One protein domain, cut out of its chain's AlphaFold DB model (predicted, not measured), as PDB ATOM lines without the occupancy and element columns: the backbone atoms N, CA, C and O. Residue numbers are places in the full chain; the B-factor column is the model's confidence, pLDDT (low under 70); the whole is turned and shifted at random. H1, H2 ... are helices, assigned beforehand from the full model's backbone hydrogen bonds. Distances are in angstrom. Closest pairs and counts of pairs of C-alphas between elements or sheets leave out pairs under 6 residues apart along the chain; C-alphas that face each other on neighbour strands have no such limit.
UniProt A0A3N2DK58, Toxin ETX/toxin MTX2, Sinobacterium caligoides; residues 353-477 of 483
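What this domain is: This is residues 353 to 477 of the 483 residues of the protein "Toxin ETX/toxin MTX2" of Sinobacterium caligoides (UniProt A0A3N2DK58). Two small lobes of crossed helices are joined end to end by one helix, H4, which runs from the one into the other. H1, H2 and H3 make the first lobe together with the beginning of H4; H5, H6, H7 and H8 make the second, where H7 and H8 meet at a corner, H5 packs across H7, and the short H6 packs on H8. The printed part has 125 residues with eight named helices, H1 to H8 in chain order, and no named strand; the class is all helix. The whole is compact, with a radius of gyration of the C-alphas of 14.8 A, and spans 43 by 30 by 20 A.

Where its parts are: Start at Thr 353 and read on to C-alpha 361 at (271.649, 293.584, 249.540), where H1 begins; it runs to residue 369. H2 takes residues 375 to 382, and H3 residues 385 to 395, 15.3 A from first to last C-alpha. Find C-alpha 399 at (278.141, 294.065, 266.039); from there H4 runs 18.4 A to residue 411. H5 follows at residues 419 to 427 and H6 at residues 433 to 437. H7, residues 441 to 455, is the longest helix at 21.1 A. H8, residues 464 to 476, covers 19.0 A and ends at C-alpha 476, (294.121, 271.415, 262.741).

How they stand to each other: Look first at Gln 366 and Thr 395, the closest C-alphas of H1 and H3 at 5.3 A; these helices touch, only just about perpendicular at 73 degrees. H2 and H3 touch only at the corner, with C-alphas 382 and 388 closest at 4.7 A. H2 touches H4 at Leu 379 and Val 406, their C-alphas 5.1 A apart, at a steep tilt of 47 degrees, opposite ways. H4 touches H3 with residues 399 to 403 alone, closest at C-alphas 392 and 399, 5.5 A. With residues 408 to 411 alone it touches H5, where C-alphas 408 and 422 are closest at 5.7 A. H7 touches H5 with residues 448 to 452 alone, closest at C-alphas 424 and 448, 7.0 A, about perpendicular at 81 degrees. H7 and H8 touch at a steep tilt of 61 degrees, opposite ways, with C-alphas 441 and 468 closest at 6.4 A. H6 touches H8 at C-alphas 437 and 474, 4.8 A apart. H1 and H7 are apart. In each of the eight helices every O i to N i+4 pair is within hydrogen-bond range.

The domain as a whole: The C-alphas farthest apart are those of Lys 394 and Asp 442, at 42.6 A. The printed part has no cut and no long link; the links from H4 to H5 and from H7 to H8 are short, and the others are tight. The model's mean pLDDT over the printed part is 95.2, and no printed residue is under 70.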
ATOM      1  N   THR A 353     280.185 288.600 250.277       96.38
ATOM      2  CA  THR A 353     279.371 288.756 251.502       96.38
ATOM      3  C   THR A 353     277.886 288.441 251.278       96.38
ATOM      4  O   THR A 353     277.244 287.892 252.168       96.38
ATOM      5  N   GLN A 354     277.364 288.695 250.074       95.50
ATOM      6  CA  GLN A 354     276.003 288.361 249.643       95.50
ATOM      7  C   GLN A 354     275.712 286.853 249.626       95.50
ATOM      8  O   GLN A 354     274.547 286.472 249.667       95.50
ATOM      9  N   ALA A 355     276.735 285.995 249.566       94.06
ATOM     10  CA  ALA A 355     276.555 284.547 249.637       94.06
ATOM     11  C   ALA A 355     276.129 284.080 251.044       94.06
ATOM     12  O   ALA A 355     275.615 282.976 251.209       94.06
ATOM     13  N   ILE A 356     276.310 284.914 252.077       93.81
ATOM     14  CA  ILE A 356     275.802 284.627 253.420       93.81
ATOM     15  C   ILE A 356     274.294 284.881 253.439       93.81
ATOM     16  O   ILE A 356     273.839 286.013 253.290       93.81
ATOM     17  N   LYS A 357     273.511 283.835 253.718       89.44
ATOM     18  CA  LYS A 357     272.038 283.857 253.665       89.44
ATOM     19  C   LYS A 357     271.374 284.992 254.461       89.44
ATOM     20  O   LYS A 357     270.299 285.454 254.089       89.44
ATOM     21  N   SER A 358     271.975 285.414 255.574       92.06
ATOM     22  CA  SER A 358     271.438 286.465 256.449       92.06
ATOM     23  C   SER A 358     271.872 287.890 256.073       92.06
ATOM     24  O   SER A 358     271.388 288.840 256.692       92.06
ATOM     25  N   VAL A 359     272.752 288.064 255.079       95.69
ATOM     26  CA  VAL A 359     273.176 289.378 254.572       95.69
ATOM     27  C   VAL A 359     272.149 289.901 253.570       95.69
ATOM     28  O   VAL A 359     271.843 289.258 252.568       95.69
ATOM     29  N   THR A 360     271.625 291.104 253.807       95.62
ATOM     30  CA  THR A 360     270.748 291.773 252.834       95.62
ATOM     31  C   THR A 360     271.551 292.518 251.759       95.62
ATOM     32  O   THR A 360     272.695 292.913 252.007       95.62
ATOM     33  N   PRO A 361     270.966 292.810 250.580       94.19
ATOM     34  CA  PRO A 361     271.649 293.584 249.540       94.19
ATOM     35  C   PRO A 361     272.155 294.959 250.003       94.19
ATOM     36  O   PRO A 361     273.203 295.411 249.545       94.19
ATOM     37  N   ASP A 362     271.439 295.625 250.914       96.62
ATOM     38  CA  ASP A 362     271.857 296.925 251.453       96.62
ATOM     39  C   ASP A 362     273.034 296.787 252.425       96.62
ATOM     40  O   ASP A 362     273.974 297.577 252.364       96.62
ATOM     41  N   GLN A 363     273.028 295.749 253.267       97.69
ATOM     42  CA  GLN A 363     274.150 295.441 254.158       97.69
ATOM     43  C   GLN A 363     275.406 295.071 253.375       97.69
ATOM     44  O   GLN A 363     276.497 295.527 253.707       97.69
ATOM     45  N   ALA A 364     275.255 294.302 252.297       96.19
ATOM     46  CA  ALA A 364     276.375 293.981 251.431       96.19
ATOM     47  C   ALA A 364     276.969 295.238 250.782       96.19
ATOM     48  O   ALA A 364     278.175 295.439 250.839       96.19
ATOM     49  N   LYS A 365     276.139 296.161 250.270       96.38
ATOM     50  CA  LYS A 365     276.622 297.458 249.752       96.38
ATOM     51  C   LYS A 365     277.350 298.290 250.813       96.38
ATOM     52  O   LYS A 365     278.334 298.952 250.492       96.38
ATOM     53  N   GLN A 366     276.880 298.274 252.062       97.94
ATOM     54  CA  GLN A 366     277.561 298.948 253.174       97.94
ATOM     55  C   GLN A 366     278.946 298.338 253.442       97.94
ATOM     56  O   GLN A 366     279.901 299.076 253.669       97.94
ATOM     57  N   LEU A 367     279.074 297.009 253.379       97.81
ATOM     58  CA  LEU A 367     280.354 296.305 253.507       97.81
ATOM     59  C   LEU A 367     281.287 296.589 252.317       97.81
ATOM     60  O   LEU A 367     282.466 296.887 252.518       97.81
ATOM     61  N   GLU A 368     280.763 296.587 251.091       96.31
ATOM     62  CA  GLU A 368     281.518 296.918 249.876       96.31
ATOM     63  C   GLU A 368     282.084 298.345 249.924       96.31
ATOM     64  O   GLU A 368     283.234 298.561 249.538       96.31
ATOM     65  N   ALA A 369     281.328 299.312 250.460       96.81
ATOM     66  CA  ALA A 369     281.795 300.688 250.659       96.81
ATOM     67  C   ALA A 369     283.007 300.783 251.609       96.81
ATOM     68  O   ALA A 369     283.831 301.686 251.473       96.81
ATOM     69  N   GLU A 370     283.163 299.814 252.517       97.00
ATOM     70  CA  GLU A 370     284.323 299.661 253.407       97.00
ATOM     71  C   GLU A 370     285.420 298.747 252.828       97.00
ATOM     72  O   GLU A 370     286.372 298.357 253.524       97.00
ATOM     73  N   GLY A 371     285.306 298.380 251.548       96.44
ATOM     74  CA  GLY A 371     286.220 297.482 250.853       96.44
ATOM     75  C   GLY A 371     286.168 296.053 251.396       96.44
ATOM     76  O   GLY A 371     287.220 295.447 251.619       96.44
ATOM     77  N   ILE A 372     284.971 295.562 251.726       97.88
ATOM     78  CA  ILE A 372     284.697 294.179 252.130       97.88
ATOM     79  C   ILE A 372     283.737 293.578 251.100       97.88
ATOM     80  O   ILE A 372     282.525 293.710 251.212       97.88
ATOM     81  N   PHE A 373     284.300 292.932 250.085       95.75
ATOM     82  CA  PHE A 373     283.558 292.288 249.002       95.75
ATOM     83  C   PHE A 373     283.364 290.797 249.278       95.75
ATOM     84  O   PHE A 373     282.276 290.263 249.081       95.75
ATOM     85  N   VAL A 374     284.412 290.135 249.780       97.44
ATOM     86  CA  VAL A 374     284.469 288.675 249.968       97.44
ATOM     87  C   VAL A 374     284.625 288.268 251.430       97.44
ATOM     88  O   VAL A 374     285.095 289.045 252.266       97.44
ATOM     89  N   LEU A 375     284.262 287.023 251.743       97.62
ATOM     90  CA  LEU A 375     284.279 286.478 253.107       97.62
ATOM     91  C   LEU A 375     285.670 286.530 253.751       97.62
ATOM     92  O   LEU A 375     285.787 286.878 254.924       97.62
ATOM     93  N   SER A 376     286.739 286.278 252.992       96.56
ATOM     94  CA  SER A 376     288.116 286.353 253.508       96.56
ATOM     95  C   SER A 376     288.490 287.761 253.993       96.56
ATOM     96  O   SER A 376     289.160 287.915 255.018       96.56
ATOM     97  N   GLN A 377     288.004 288.809 253.319       98.06
ATOM     98  CA  GLN A 377     288.187 290.201 253.738       98.06
ATOM     99  C   GLN A 377     287.368 290.516 254.991       98.06
ATOM    100  O   GLN A 377     287.870 291.194 255.894       98.06
ATOM    101  N   LEU A 378     286.132 290.004 255.066       98.12
ATOM    102  CA  LEU A 378     285.270 290.160 256.237       98.12
ATOM    103  C   LEU A 378     285.903 289.508 257.468       98.12
ATOM    104  O   LEU A 378     286.005 290.152 258.509       98.12
ATOM    105  N   LEU A 379     286.390 288.273 257.339       97.75
ATOM    106  CA  LEU A 379     287.074 287.561 258.413       97.75
ATOM    107  C   LEU A 379     288.340 288.298 258.850       97.75
ATOM    108  O   LEU A 379     288.548 288.519 260.041       97.75
ATOM    109  N   THR A 380     289.161 288.741 257.897       97.31
ATOM    110  CA  THR A 380     290.405 289.461 258.202       97.31
ATOM    111  C   THR A 380     290.128 290.724 259.019       97.31
ATOM    112  O   THR A 380     290.741 290.926 260.067       97.31
ATOM    113  N   LYS A 381     289.165 291.554 258.591       97.56
ATOM    114  CA  LYS A 381     288.827 292.811 259.279       97.56
ATOM    115  C   LYS A 381     287.985 292.606 260.548       97.56
ATOM    116  O   LYS A 381     288.094 293.405 261.473       97.56
ATOM    117  N   GLY A 382     287.159 291.562 260.611       97.44
ATOM    118  CA  GLY A 382     286.191 291.303 261.687       97.44
ATOM    119  C   GLY A 382     286.603 290.230 262.706       97.44
ATOM    120  O   GLY A 382     285.864 289.964 263.653       97.44
ATOM    121  N   SER A 383     287.780 289.617 262.559       96.81
ATOM    122  CA  SER A 383     288.273 288.556 263.455       96.81
ATOM    123  C   SER A 383     288.381 288.982 264.923       96.81
ATOM    124  O   SER A 383     288.250 288.153 265.823       96.81
ATOM    125  N   THR A 384     288.572 290.274 265.198       97.62
ATOM    126  CA  THR A 384     288.672 290.818 266.559       97.62
ATOM    127  C   THR A 384     287.440 291.618 266.950       97.62
ATOM    128  O   THR A 384     286.794 292.239 266.107       97.62
ATOM    129  N   ARG A 385     287.149 291.683 268.257       97.25
ATOM    130  CA  ARG A 385     286.063 292.522 268.792       97.25
ATOM    131  C   ARG A 385     286.173 293.975 268.338       97.25
ATOM    132  O   ARG A 385     285.194 294.547 267.873       97.25
ATOM    133  N   LYS A 386     287.380 294.544 268.403       97.19
ATOM    134  CA  LYS A 386     287.647 295.904 267.924       97.19
ATOM    135  C   LYS A 386     287.353 296.043 266.427       97.19
ATOM    136  O   LYS A 386     286.653 296.965 266.037       97.19
ATOM    137  N   GLY A 387     287.822 295.104 265.606       97.62
ATOM    138  CA  GLY A 387     287.555 295.113 264.168       97.62
ATOM    139  C   GLY A 387     286.060 295.076 263.838       97.62
ATOM    140  O   GLY A 387     285.590 295.838 262.997       97.62
ATOM    141  N   ARG A 388     285.273 294.268 264.564       98.12
ATOM    142  CA  ARG A 388     283.805 294.256 264.417       98.12
ATOM    143  C   ARG A 388     283.156 295.565 264.850       98.12
ATOM    144  O   ARG A 388     282.233 296.009 264.178       98.12
ATOM    145  N   GLN A 389     283.628 296.185 265.933       97.81
ATOM    146  CA  GLN A 389     283.156 297.504 266.372       97.81
ATOM    147  C   GLN A 389     283.435 298.583 265.324       97.81
ATOM    148  O   GLN A 389     282.556 299.392 265.038       97.81
ATOM    149  N   ASP A 390     284.616 298.551 264.708       97.81
ATOM    150  CA  ASP A 390     284.986 299.479 263.642       97.81
ATOM    151  C   ASP A 390     284.080 299.286 262.412       97.81
ATOM    152  O   ASP A 390     283.559 300.260 261.867       97.81
ATOM    153  N   ILE A 391     283.819 298.037 262.000       97.94
ATOM    154  CA  ILE A 391     282.869 297.740 260.913       97.94
ATOM    155  C   ILE A 391     281.464 298.227 261.290       97.94
ATOM    156  O   ILE A 391     280.822 298.907 260.491       97.94
ATOM    157  N   ALA A 392     280.997 297.936 262.506       98.19
ATOM    158  CA  ALA A 392     279.679 298.336 262.995       98.19
ATOM    159  C   ALA A 392     279.494 299.857 262.974       98.19
ATOM    160  O   ALA A 392     278.471 300.353 262.506       98.19
ATOM    161  N   GLN A 393     280.498 300.607 263.434       97.75
ATOM    162  CA  GLN A 393     280.451 302.067 263.481       97.75
ATOM    163  C   GLN A 393     280.332 302.682 262.083       97.75
ATOM    164  O   GLN A 393     279.600 303.655 261.904       97.75
ATOM    165  N   LYS A 394     281.050 302.134 261.103       97.44
ATOM    166  CA  LYS A 394     281.089 302.688 259.748       97.44
ATOM    167  C   LYS A 394     279.904 302.270 258.884       97.44
ATOM    168  O   LYS A 394     279.386 303.073 258.117       97.44
ATOM    169  N   THR A 395     279.466 301.025 259.028       97.31
ATOM    170  CA  THR A 395     278.367 300.458 258.231       97.31
ATOM    171  C   THR A 395     276.994 300.701 258.857       97.31
ATOM    172  O   THR A 395     275.982 300.640 258.164       97.31
ATOM    173  N   GLY A 396     276.937 300.969 260.166       96.75
ATOM    174  CA  GLY A 396     275.695 301.023 260.939       96.75
ATOM    175  C   GLY A 396     275.099 299.644 261.252       96.75
ATOM    176  O   GLY A 396     273.991 299.562 261.783       96.75
ATOM    177  N   ILE A 397     275.805 298.556 260.932       97.69
ATOM    178  CA  ILE A 397     275.351 297.180 261.156       97.69
ATOM    179  C   ILE A 397     275.636 296.770 262.606       97.69
ATOM    180  O   ILE A 397     276.680 297.082 263.170       97.69
ATOM    181  N   CYS A 398     274.706 296.043 263.229       96.69
ATOM    182  CA  CYS A 398     274.869 295.557 264.599       96.69
ATOM    183  C   CYS A 398     276.092 294.629 264.736       96.69
ATOM    184  O   CYS A 398     276.216 293.654 263.995       96.69
ATOM    185  N   GLU A 399     276.938 294.869 265.749       96.62
ATOM    186  CA  GLU A 399     278.141 294.065 266.039       96.62
ATOM    187  C   GLU A 399     277.827 292.564 266.166       96.62
ATOM    188  O   GLU A 399     278.590 291.730 265.685       96.62
ATOM    189  N   LYS A 400     276.676 292.210 266.759       95.19
ATOM    190  CA  LYS A 400     276.243 290.811 266.901       95.19
ATOM    191  C   LYS A 400     276.028 290.135 265.546       95.19
ATOM    192  O   LYS A 400     276.391 288.979 265.388       95.19
ATOM    193  N   LEU A 401     275.453 290.855 264.585       96.44
ATOM    194  CA  LEU A 401     275.199 290.326 263.247       96.44
ATOM    195  C   LEU A 401     276.505 290.186 262.454       96.44
ATOM    196  O   LEU A 401     276.722 289.174 261.797       96.44
ATOM    197  N   ILE A 402     277.419 291.152 262.598       97.56
ATOM    198  CA  ILE A 402     278.768 291.060 262.023       97.56
ATOM    199  C   ILE A 402     279.514 289.853 262.593       97.56
ATOM    200  O   ILE A 402     280.182 289.153 261.841       97.56
ATOM    201  N   LEU A 403     279.401 289.586 263.900       96.50
ATOM    202  CA  LEU A 403     280.005 288.400 264.510       96.50
ATOM    203  C   LEU A 403     279.480 287.114 263.865       96.50
ATOM    204  O   LEU A 403     280.297 286.277 263.503       96.50
ATOM    205  N   THR A 404     278.164 286.986 263.661       95.50
ATOM    206  CA  THR A 404     277.581 285.841 262.945       95.50
ATOM    207  C   THR A 404     278.214 285.665 261.564       95.50
ATOM    208  O   THR A 404     278.674 284.578 261.242       95.50
ATOM    209  N   TRP A 405     278.337 286.730 260.772       97.38
ATOM    210  CA  TRP A 405     278.919 286.636 259.429       97.38
ATOM    211  C   TRP A 405     280.424 286.354 259.420       97.38
ATOM    212  O   TRP A 405     280.917 285.651 258.542       97.38
ATOM    213  N   VAL A 406     281.165 286.893 260.391       97.75
ATOM    214  CA  VAL A 406     282.590 286.590 260.585       97.75
ATOM    215  C   VAL A 406     282.772 285.119 260.944       97.75
ATOM    216  O   VAL A 406     283.674 284.474 260.422       97.75
ATOM    217  N   ASN A 407     281.901 284.586 261.794       96.31
ATOM    218  CA  ASN A 407     281.853 283.178 262.157       96.31
ATOM    219  C   ASN A 407     281.538 282.287 260.940       96.31
ATOM    220  O   ASN A 407     282.254 281.318 260.692       96.31
ATOM    221  N   THR A 408     280.554 282.668 260.115       96.25
ATOM    222  CA  THR A 408     280.286 282.015 258.823       96.25
ATOM    223  C   THR A 408     281.532 282.030 257.932       96.25
ATOM    224  O   THR A 408     281.918 280.997 257.394       96.25
ATOM    225  N   ALA A 409     282.208 283.177 257.813       96.88
ATOM    226  CA  ALA A 409     283.435 283.305 257.029       96.88
ATOM    227  C   ALA A 409     284.589 282.445 257.580       96.88
ATOM    228  O   ALA A 409     285.362 281.888 256.800       96.88
ATOM    229  N   ASP A 410     284.696 282.294 258.902       97.31
ATOM    230  CA  ASP A 410     285.681 281.418 259.545       97.31
ATOM    231  C   ASP A 410     285.421 279.941 259.219       97.31
ATOM    232  O   ASP A 410     286.354 279.223 258.866       97.31
ATOM    233  N   LEU A 411     284.157 279.500 259.244       96.81
ATOM    234  CA  LEU A 411     283.770 278.134 258.867       96.81
ATOM    235  C   LEU A 411     284.110 277.815 257.403       96.81
ATOM    236  O   LEU A 411     284.598 276.722 257.123       96.81
ATOM    237  N   THR A 412     283.952 278.776 256.482       95.50
ATOM    238  CA  THR A 412     284.299 278.579 255.058       95.50
ATOM    239  C   THR A 412     285.799 278.417 254.782       95.50
ATOM    240  O   THR A 412     286.193 278.134 253.654       95.50
ATOM    241  N   ARG A 413     286.670 278.561 255.797       95.44
ATOM    242  CA  ARG A 413     288.097 278.202 255.677       95.44
ATOM    243  C   ARG A 413     288.318 276.697 255.570       95.44
ATOM    244  O   ARG A 413     289.378 276.273 255.116       95.44
ATOM    245  N   ILE A 414     287.366 275.898 256.045       95.88
ATOM    246  CA  ILE A 414     287.437 274.443 255.969       95.88
ATOM    247  C   ILE A 414     287.049 274.032 254.553       95.88
ATOM    248  O   ILE A 414     285.946 274.317 254.087       95.88
ATOM    249  N   LYS A 415     287.968 273.347 253.865       91.62
ATOM    250  CA  LYS A 415     287.741 272.860 252.504       91.62
ATOM    251  C   LYS A 415     286.472 272.001 252.459       91.62
ATOM    252  O   LYS A 415     286.347 271.044 253.216       91.62
ATOM    253  N   GLY A 416     285.559 272.347 251.553       90.94
ATOM    254  CA  GLY A 416     284.264 271.680 251.387       90.94
ATOM    255  C   GLY A 416     283.096 272.361 252.107       90.94
ATOM    256  O   GLY A 416     281.955 272.023 251.815       90.94
ATOM    257  N   ILE A 417     283.337 273.347 252.982       94.31
ATOM    258  CA  ILE A 417     282.269 274.143 253.603       94.31
ATOM    259  C   ILE A 417     282.063 275.436 252.811       94.31
ATOM    260  O   ILE A 417     282.864 276.366 252.885       94.31
ATOM    261  N   ASN A 418     280.954 275.514 252.078       92.25
ATOM    262  CA  ASN A 418     280.498 276.740 251.422       92.25
ATOM    263  C   ASN A 418     279.566 277.561 252.356       92.25
ATOM    264  O   ASN A 418     279.193 277.085 253.435       92.25
ATOM    265  N   PRO A 419     279.169 278.796 251.990       93.00
ATOM    266  CA  PRO A 419     278.292 279.622 252.828       93.00
ATOM    267  C   PRO A 419     276.930 278.989 253.165       93.00
ATOM    268  O   PRO A 419     276.398 279.222 254.252       93.00
ATOM    269  N   GLU A 420     276.364 278.171 252.274       91.31
ATOM    270  CA  GLU A 420     275.087 277.485 252.513       91.31
ATOM    271  C   GLU A 420     275.224 276.395 253.585       91.31
ATOM    272  O   GLU A 420     274.404 276.313 254.505       91.31
ATOM    273  N   LEU A 421     276.307 275.617 253.514       94.00
ATOM    274  CA  LEU A 421     276.678 274.615 254.508       94.00
ATOM    275  C   LEU A 421     277.024 275.249 255.855       94.00
ATOM    276  O   LEU A 421     276.593 274.754 256.894       94.00
ATOM    277  N   ALA A 422     277.729 276.382 255.853       94.94
ATOM    278  CA  ALA A 422     277.995 277.140 257.073       94.94
ATOM    279  C   ALA A 422     276.692 277.628 257.735       94.94
ATOM    280  O   ALA A 422     276.547 277.540 258.952       94.94
ATOM    281  N   ASN A 423     275.702 278.058 256.947       92.69
ATOM    282  CA  ASN A 423     274.374 278.392 257.464       92.69
ATOM    283  C   ASN A 423     273.628 277.155 258.009       92.69
ATOM    284  O   ASN A 423     272.904 277.260 258.998       92.69
ATOM    285  N   LEU A 424     273.777 275.974 257.398       94.38
ATOM    286  CA  LEU A 424     273.208 274.732 257.937       94.38
ATOM    287  C   LEU A 424     273.845 274.358 259.289       94.38
ATOM    288  O   LEU A 424     273.120 274.014 260.223       94.38
ATOM    289  N   LEU A 425     275.170 274.487 259.412       95.69
ATOM    290  CA  LEU A 425     275.911 274.287 260.664       95.69
ATOM    291  C   LEU A 425     275.431 275.242 261.765       95.69
ATOM    292  O   LEU A 425     275.148 274.807 262.883       95.69
ATOM    293  N   GLU A 426     275.234 276.519 261.434       94.06
ATOM    294  CA  GLU A 426     274.707 277.510 262.377       94.06
ATOM    295  C   GLU A 426     273.324 277.097 262.910       94.06
ATOM    296  O   GLU A 426     273.051 277.187 264.109       94.06
ATOM    297  N   LEU A 427     272.453 276.566 262.045       92.44
ATOM    298  CA  LEU A 427     271.105 276.136 262.424       92.44
ATOM    299  C   LEU A 427     271.069 274.911 263.349       92.44
ATOM    300  O   LEU A 427     270.096 274.765 264.092       92.44
ATOM    301  N   ILE A 428     272.106 274.068 263.338       94.12
ATOM    302  CA  ILE A 428     272.294 272.975 264.314       94.12
ATOM    303  C   ILE A 428     273.122 273.406 265.537       94.12
ATOM    304  O   ILE A 428     273.479 272.583 266.384       94.12
ATOM    305  N   GLY A 429     273.399 274.709 265.661       92.81
ATOM    306  CA  GLY A 429     274.087 275.309 266.800       92.81
ATOM    307  C   GLY A 429     275.601 275.122 266.772       92.81
ATOM    308  O   GLY A 429     276.194 274.941 267.833       92.81
ATOM    309  N   ILE A 430     276.205 275.083 265.583       95.81
ATOM    310  CA  ILE A 430     277.657 275.106 265.381       95.81
ATOM    311  C   ILE A 430     277.987 276.398 264.653       95.81
ATOM    312  O   ILE A 430     277.784 276.496 263.445       95.81
ATOM    313  N   ASP A 431     278.481 277.390 265.383       93.44
ATOM    314  CA  ASP A 431     278.750 278.710 264.813       93.44
ATOM    315  C   ASP A 431     280.244 279.020 264.672       93.44
ATOM    316  O   ASP A 431     280.605 280.069 264.152       93.44
ATOM    317  N   SER A 432     281.139 278.123 265.094       95.62
ATOM    318  CA  SER A 432     282.576 278.384 265.035       95.62
ATOM    319  C   SER A 432     283.415 277.140 264.748       95.62
ATOM    320  O   SER A 432     283.040 276.009 265.063       95.62
ATOM    321  N   VAL A 433     284.602 277.357 264.170       96.69
ATOM    322  CA  VAL A 433     285.574 276.289 263.873       96.69
ATOM    323  C   VAL A 433     285.928 275.458 265.123       96.69
ATOM    324  O   VAL A 433     285.891 274.229 265.037       96.69
ATOM    325  N   PRO A 434     286.194 276.054 266.308       95.69
ATOM    326  CA  PRO A 434     286.467 275.274 267.516       95.69
ATOM    327  C   PRO A 434     285.287 274.416 267.984       95.69
ATOM    328  O   PRO A 434     285.510 273.345 268.544       95.69
ATOM    329  N   GLU A 435     284.048 274.867 267.779       95.94
ATOM    330  CA  GLU A 435     282.868 274.068 268.117       95.94
ATOM    331  C   GLU A 435     282.727 272.868 267.188       95.94
ATOM    332  O   GLU A 435     282.466 271.767 267.668       95.94
ATOM    333  N   LEU A 436     282.942 273.060 265.883       97.12
ATOM    334  CA  LEU A 436     282.911 271.979 264.899       97.12
ATOM    335  C   LEU A 436     283.963 270.904 265.212       97.12
ATOM    336  O   LEU A 436     283.646 269.715 265.209       97.12
ATOM    337  N   ALA A 437     285.177 271.318 265.586       96.75
ATOM    338  CA  ALA A 437     286.281 270.426 265.947       96.75
ATOM    339  C   ALA A 437     285.970 269.483 267.131       96.75
ATOM    340  O   ALA A 437     286.615 268.443 267.283       96.75
ATOM    341  N   GLN A 438     285.003 269.843 267.982       95.75
ATOM    342  CA  GLN A 438     284.627 269.091 269.185       95.75
ATOM    343  C   GLN A 438     283.415 268.175 268.985       95.75
ATOM    344  O   GLN A 438     283.040 267.445 269.909       95.75
ATOM    345  N   ARG A 439     282.761 268.209 267.820       95.62
ATOM    346  CA  ARG A 439     281.542 267.429 267.594       95.62
ATOM    347  C   ARG A 439     281.844 265.945 267.411       95.62
ATOM    348  O   ARG A 439     282.848 265.548 266.827       95.62
ATOM    349  N   ASN A 440     280.924 265.118 267.903       95.38
ATOM    350  CA  ASN A 440     280.876 263.705 267.553       95.38
ATOM    351  C   ASN A 440     280.314 263.572 266.130       95.38
ATOM    352  O   ASN A 440     279.257 264.135 265.843       95.38
ATOM    353  N   LEU A 441     281.025 262.834 265.277       95.38
ATOM    354  CA  LEU A 441     280.715 262.725 263.855       95.38
ATOM    355  C   LEU A 441     279.318 262.161 263.584       95.38
ATOM    356  O   LEU A 441     278.565 262.767 262.827       95.38
ATOM    357  N   ASP A 442     278.951 261.047 264.223       95.38
ATOM    358  CA  ASP A 442     277.661 260.388 263.983       95.38
ATOM    359  C   ASP A 442     276.495 261.324 264.324       95.38
ATOM    360  O   ASP A 442     275.584 261.532 263.523       95.38
ATOM    361  N   ASN A 443     276.565 261.968 265.493       95.94
ATOM    362  CA  ASN A 443     275.544 262.919 265.930       95.94
ATOM    363  C   ASN A 443     275.488 264.164 265.035       95.94
ATOM    364  O   ASN A 443     274.405 264.702 264.801       95.94
ATOM    365  N   LEU A 444     276.643 264.636 264.554       95.88
ATOM    366  CA  LEU A 444     276.727 265.766 263.631       95.88
ATOM    367  C   LEU A 444     276.044 265.431 262.305       95.88
ATOM    368  O   LEU A 444     275.196 266.199 261.857       95.88
ATOM    369  N   TYR A 445     276.375 264.282 261.718       96.06
ATOM    370  CA  TYR A 445     275.797 263.834 260.458       96.06
ATOM    371  C   TYR A 445     274.275 263.683 260.561       96.06
ATOM    372  O   TYR A 445     273.550 264.268 259.760       96.06
ATOM    373  N   ILE A 446     273.785 263.010 261.611       95.62
ATOM    374  CA  ILE A 446     272.345 262.877 261.880       95.62
ATOM    375  C   ILE A 446     271.680 264.256 261.981       95.62
ATOM    376  O   ILE A 446     270.658 264.493 261.345       95.62
ATOM    377  N   SER A 447     272.279 265.190 262.728       95.19
ATOM    378  CA  SER A 447     271.717 266.537 262.912       95.19
ATOM    379  C   SER A 447     271.660 267.334 261.603       95.19
ATOM    380  O   SER A 447     270.679 268.037 261.357       95.19
ATOM    381  N   LEU A 448     272.693 267.231 260.756       94.81
ATOM    382  CA  LEU A 448     272.726 267.864 259.433       94.81
ATOM    383  C   LEU A 448     271.603 267.325 258.539       94.81
ATOM    384  O   LEU A 448     270.876 268.116 257.934       94.81
ATOM    385  N   THR A 449     271.432 266.000 258.500       93.94
ATOM    386  CA  THR A 449     270.370 265.344 257.730       93.94
ATOM    387  C   THR A 449     268.989 265.745 258.237       93.94
ATOM    388  O   THR A 449     268.188 266.249 257.459       93.94
ATOM    389  N   GLU A 450     268.722 265.626 259.542       94.25
ATOM    390  CA  GLU A 450     267.416 265.958 260.122       94.25
ATOM    391  C   GLU A 450     267.021 267.418 259.868       94.25
ATOM    392  O   GLU A 450     265.873 267.710 259.523       94.25
ATOM    393  N   VAL A 451     267.947 268.368 260.024       94.12
ATOM    394  CA  VAL A 451     267.633 269.781 259.772       94.12
ATOM    395  C   VAL A 451     267.434 270.055 258.285       94.12
ATOM    396  O   VAL A 451     266.537 270.834 257.946       94.12
ATOM    397  N   ASN A 452     268.208 269.421 257.400       93.06
ATOM    398  CA  ASN A 452     268.025 269.608 255.966       93.06
ATOM    399  C   ASN A 452     266.733 268.959 255.451       93.06
ATOM    400  O   ASN A 452     266.011 269.612 254.706       93.06
ATOM    401  N   ASP A 453     266.371 267.761 255.913       91.69
ATOM    402  CA  ASP A 453     265.112 267.088 255.551       91.69
ATOM    403  C   ASP A 453     263.886 267.926 255.942       91.69
ATOM    404  O   ASP A 453     262.891 267.991 255.222       91.69
ATOM    405  N   ASN A 454     263.971 268.626 257.077       90.69
ATOM    406  CA  ASN A 454     262.889 269.474 257.567       90.69
ATOM    407  C   ASN A 454     262.802 270.842 256.874       90.69
ATOM    408  O   ASN A 454     261.734 271.459 256.877       90.69
ATOM    409  N   ARG A 455     263.916 271.372 256.355       87.81
ATOM    410  CA  ARG A 455     264.001 272.771 255.889       87.81
ATOM    411  C   ARG A 455     264.391 272.940 254.422       87.81
ATOM    412  O   ARG A 455     264.298 274.066 253.942       87.81
ATOM    413  N   ALA A 456     264.812 271.868 253.750       86.94
ATOM    414  CA  ALA A 456     265.294 271.836 252.369       86.94
ATOM    415  C   ALA A 456     266.256 272.999 252.066       86.94
ATOM    416  O   ALA A 456     265.981 273.856 251.227       86.94
ATOM    417  N   LEU A 457     267.343 273.093 252.842       82.88
ATOM    418  CA  LEU A 457     268.274 274.226 252.796       82.88
ATOM    419  C   LEU A 457     269.324 274.079 251.703       82.88
ATOM    420  O   LEU A 457     269.711 275.089 251.126       82.88
ATOM    421  N   ILE A 458     269.763 272.847 251.455       86.56
ATOM    422  CA  ILE A 458     270.696 272.483 250.392       86.56
ATOM    423  C   ILE A 458     270.133 271.298 249.611       86.56
ATOM    424  O   ILE A 458     269.463 270.429 250.179       86.56
ATOM    425  N   ASN A 459     270.411 271.274 248.308       83.00
ATOM    426  CA  ASN A 459     269.919 270.229 247.410       83.00
ATOM    427  C   ASN A 459     270.672 268.907 247.595       83.00
ATOM    428  O   ASN A 459     270.069 267.840 247.514       83.00
ATOM    429  N   GLU A 460     271.974 268.985 247.869       85.25
ATOM    430  CA  GLU A 460     272.847 267.830 248.050       85.25
ATOM    431  C   GLU A 460     273.508 267.906 249.425       85.25
ATOM    432  O   GLU A 460     274.216 268.863 249.744       85.25
ATOM    433  N   LEU A 461     273.227 266.910 250.269       89.25
ATOM    434  CA  LEU A 461     273.892 266.759 251.560       89.25
ATOM    435  C   LEU A 461     275.325 266.241 251.351       89.25
ATOM    436  O   LEU A 461     275.535 265.386 250.489       89.25
ATOM    437  N   PRO A 462     276.292 266.699 252.168       92.12
ATOM    438  CA  PRO A 462     277.646 266.156 252.158       92.12
ATOM    439  C   PRO A 462     277.633 264.663 252.505       92.12
ATOM    440  O   PRO A 462     276.771 264.187 253.258       92.12
ATOM    441  N   LEU A 463     278.616 263.920 252.003       94.62
ATOM    442  CA  LEU A 463     278.803 262.534 252.412       94.62
ATOM    443  C   LEU A 463     279.340 262.480 253.846       94.62
ATOM    444  O   LEU A 463     279.927 263.431 254.362       94.62
ATOM    445  N   PHE A 464     279.169 261.333 254.500       95.19
ATOM    446  CA  PHE A 464     279.699 261.110 255.847       95.19
ATOM    447  C   PHE A 464     281.219 261.353 255.919       95.19
ATOM    448  O   PHE A 464     281.713 261.939 256.880       95.19
ATOM    449  N   GLU A 465     281.948 260.954 254.872       96.00
ATOM    450  CA  GLU A 465     283.396 261.158 254.748       96.00
ATOM    451  C   GLU A 465     283.774 262.642 254.621       96.00
ATOM    452  O   GLU A 465     284.753 263.071 255.232       96.00
ATOM    453  N   ASP A 466     282.972 263.450 253.918       95.44
ATOM    454  CA  ASP A 466     283.194 264.898 253.824       95.44
ATOM    455  C   ASP A 466     283.036 265.557 255.198       95.44
ATOM    456  O   ASP A 466     283.870 266.359 255.615       95.44
ATOM    457  N   VAL A 467     281.998 265.169 255.949       96.56
ATOM    458  CA  VAL A 467     281.755 265.688 257.303       96.56
ATOM    459  C   VAL A 467     282.869 265.266 258.269       96.56
ATOM    460  O   VAL A 467     283.292 266.071 259.103       96.56
ATOM    461  N   GLN A 468     283.398 264.043 258.143       96.88
ATOM    462  CA  GLN A 468     284.585 263.602 258.888       96.88
ATOM    463  C   GLN A 468     285.792 264.490 258.561       96.88
ATOM    464  O   GLN A 468     286.442 264.997 259.479       96.88
ATOM    465  N   ALA A 469     286.047 264.746 257.275       97.12
ATOM    466  CA  ALA A 469     287.132 265.620 256.841       97.12
ATOM    467  C   ALA A 469     286.976 267.046 257.394       97.12
ATOM    468  O   ALA A 469     287.964 267.652 257.809       97.12
ATOM    469  N   TRP A 470     285.751 267.577 257.476       97.56
ATOM    470  CA  TRP A 470     285.506 268.892 258.075       97.56
ATOM    471  C   TRP A 470     285.888 268.945 259.550       97.56
ATOM    472  O   TRP A 470     286.540 269.896 259.980       97.56
ATOM    473  N   VAL A 471     285.495 267.929 260.323       97.31
ATOM    474  CA  VAL A 471     285.810 267.840 261.755       97.31
ATOM    475  C   VAL A 471     287.316 267.708 261.970       97.31
ATOM    476  O   VAL A 471     287.856 268.332 262.883       97.31
ATOM    477  N   ASP A 472     288.007 266.930 261.139       97.19
ATOM    478  CA  ASP A 472     289.452 266.741 261.263       97.19
ATOM    479  C   ASP A 472     290.236 267.995 260.871       97.19
ATOM    480  O   ASP A 472     291.061 268.460 261.658       97.19
ATOM    481  N   LEU A 473     289.892 268.635 259.750       96.94
ATOM    482  CA  LEU A 473     290.474 269.924 259.364       96.94
ATOM    483  C   LEU A 473     290.203 271.009 260.415       96.94
ATOM    484  O   LEU A 473     291.088 271.803 260.730       96.94
ATOM    485  N   ALA A 474     289.008 271.035 261.013       97.06
ATOM    486  CA  ALA A 474     288.677 271.992 262.067       97.06
ATOM    487  C   ALA A 474     289.591 271.865 263.299       97.06
ATOM    488  O   ALA A 474     289.890 272.877 263.934       97.06
ATOM    489  N   LYS A 475     290.057 270.651 263.636       96.62
ATOM    490  CA  LYS A 475     290.999 270.421 264.751       96.62
ATOM    491  C   LYS A 475     292.401 270.951 264.454       96.62
ATOM    492  O   LYS A 475     293.114 271.322 265.384       96.62
ATOM    493  N   GLU A 476     292.798 270.966 263.185       96.38
ATOM    494  CA  GLU A 476     294.121 271.415 262.741       96.38
ATOM    495  C   GLU A 476     294.189 272.933 262.529       96.38
ATOM    496  O   GLU A 476     295.265 273.534 262.605       96.38
ATOM    497  N   LEU A 477     293.047 273.579 262.283       94.94
ATOM    498  CA  LEU A 477     293.003 275.007 262.002       94.94
ATOM    499  C   LEU A 477     293.243 275.864 263.257       94.94
ATOM    500  O   LEU A 477     292.612 275.669 264.299       94.94
TER     501      LEU A 477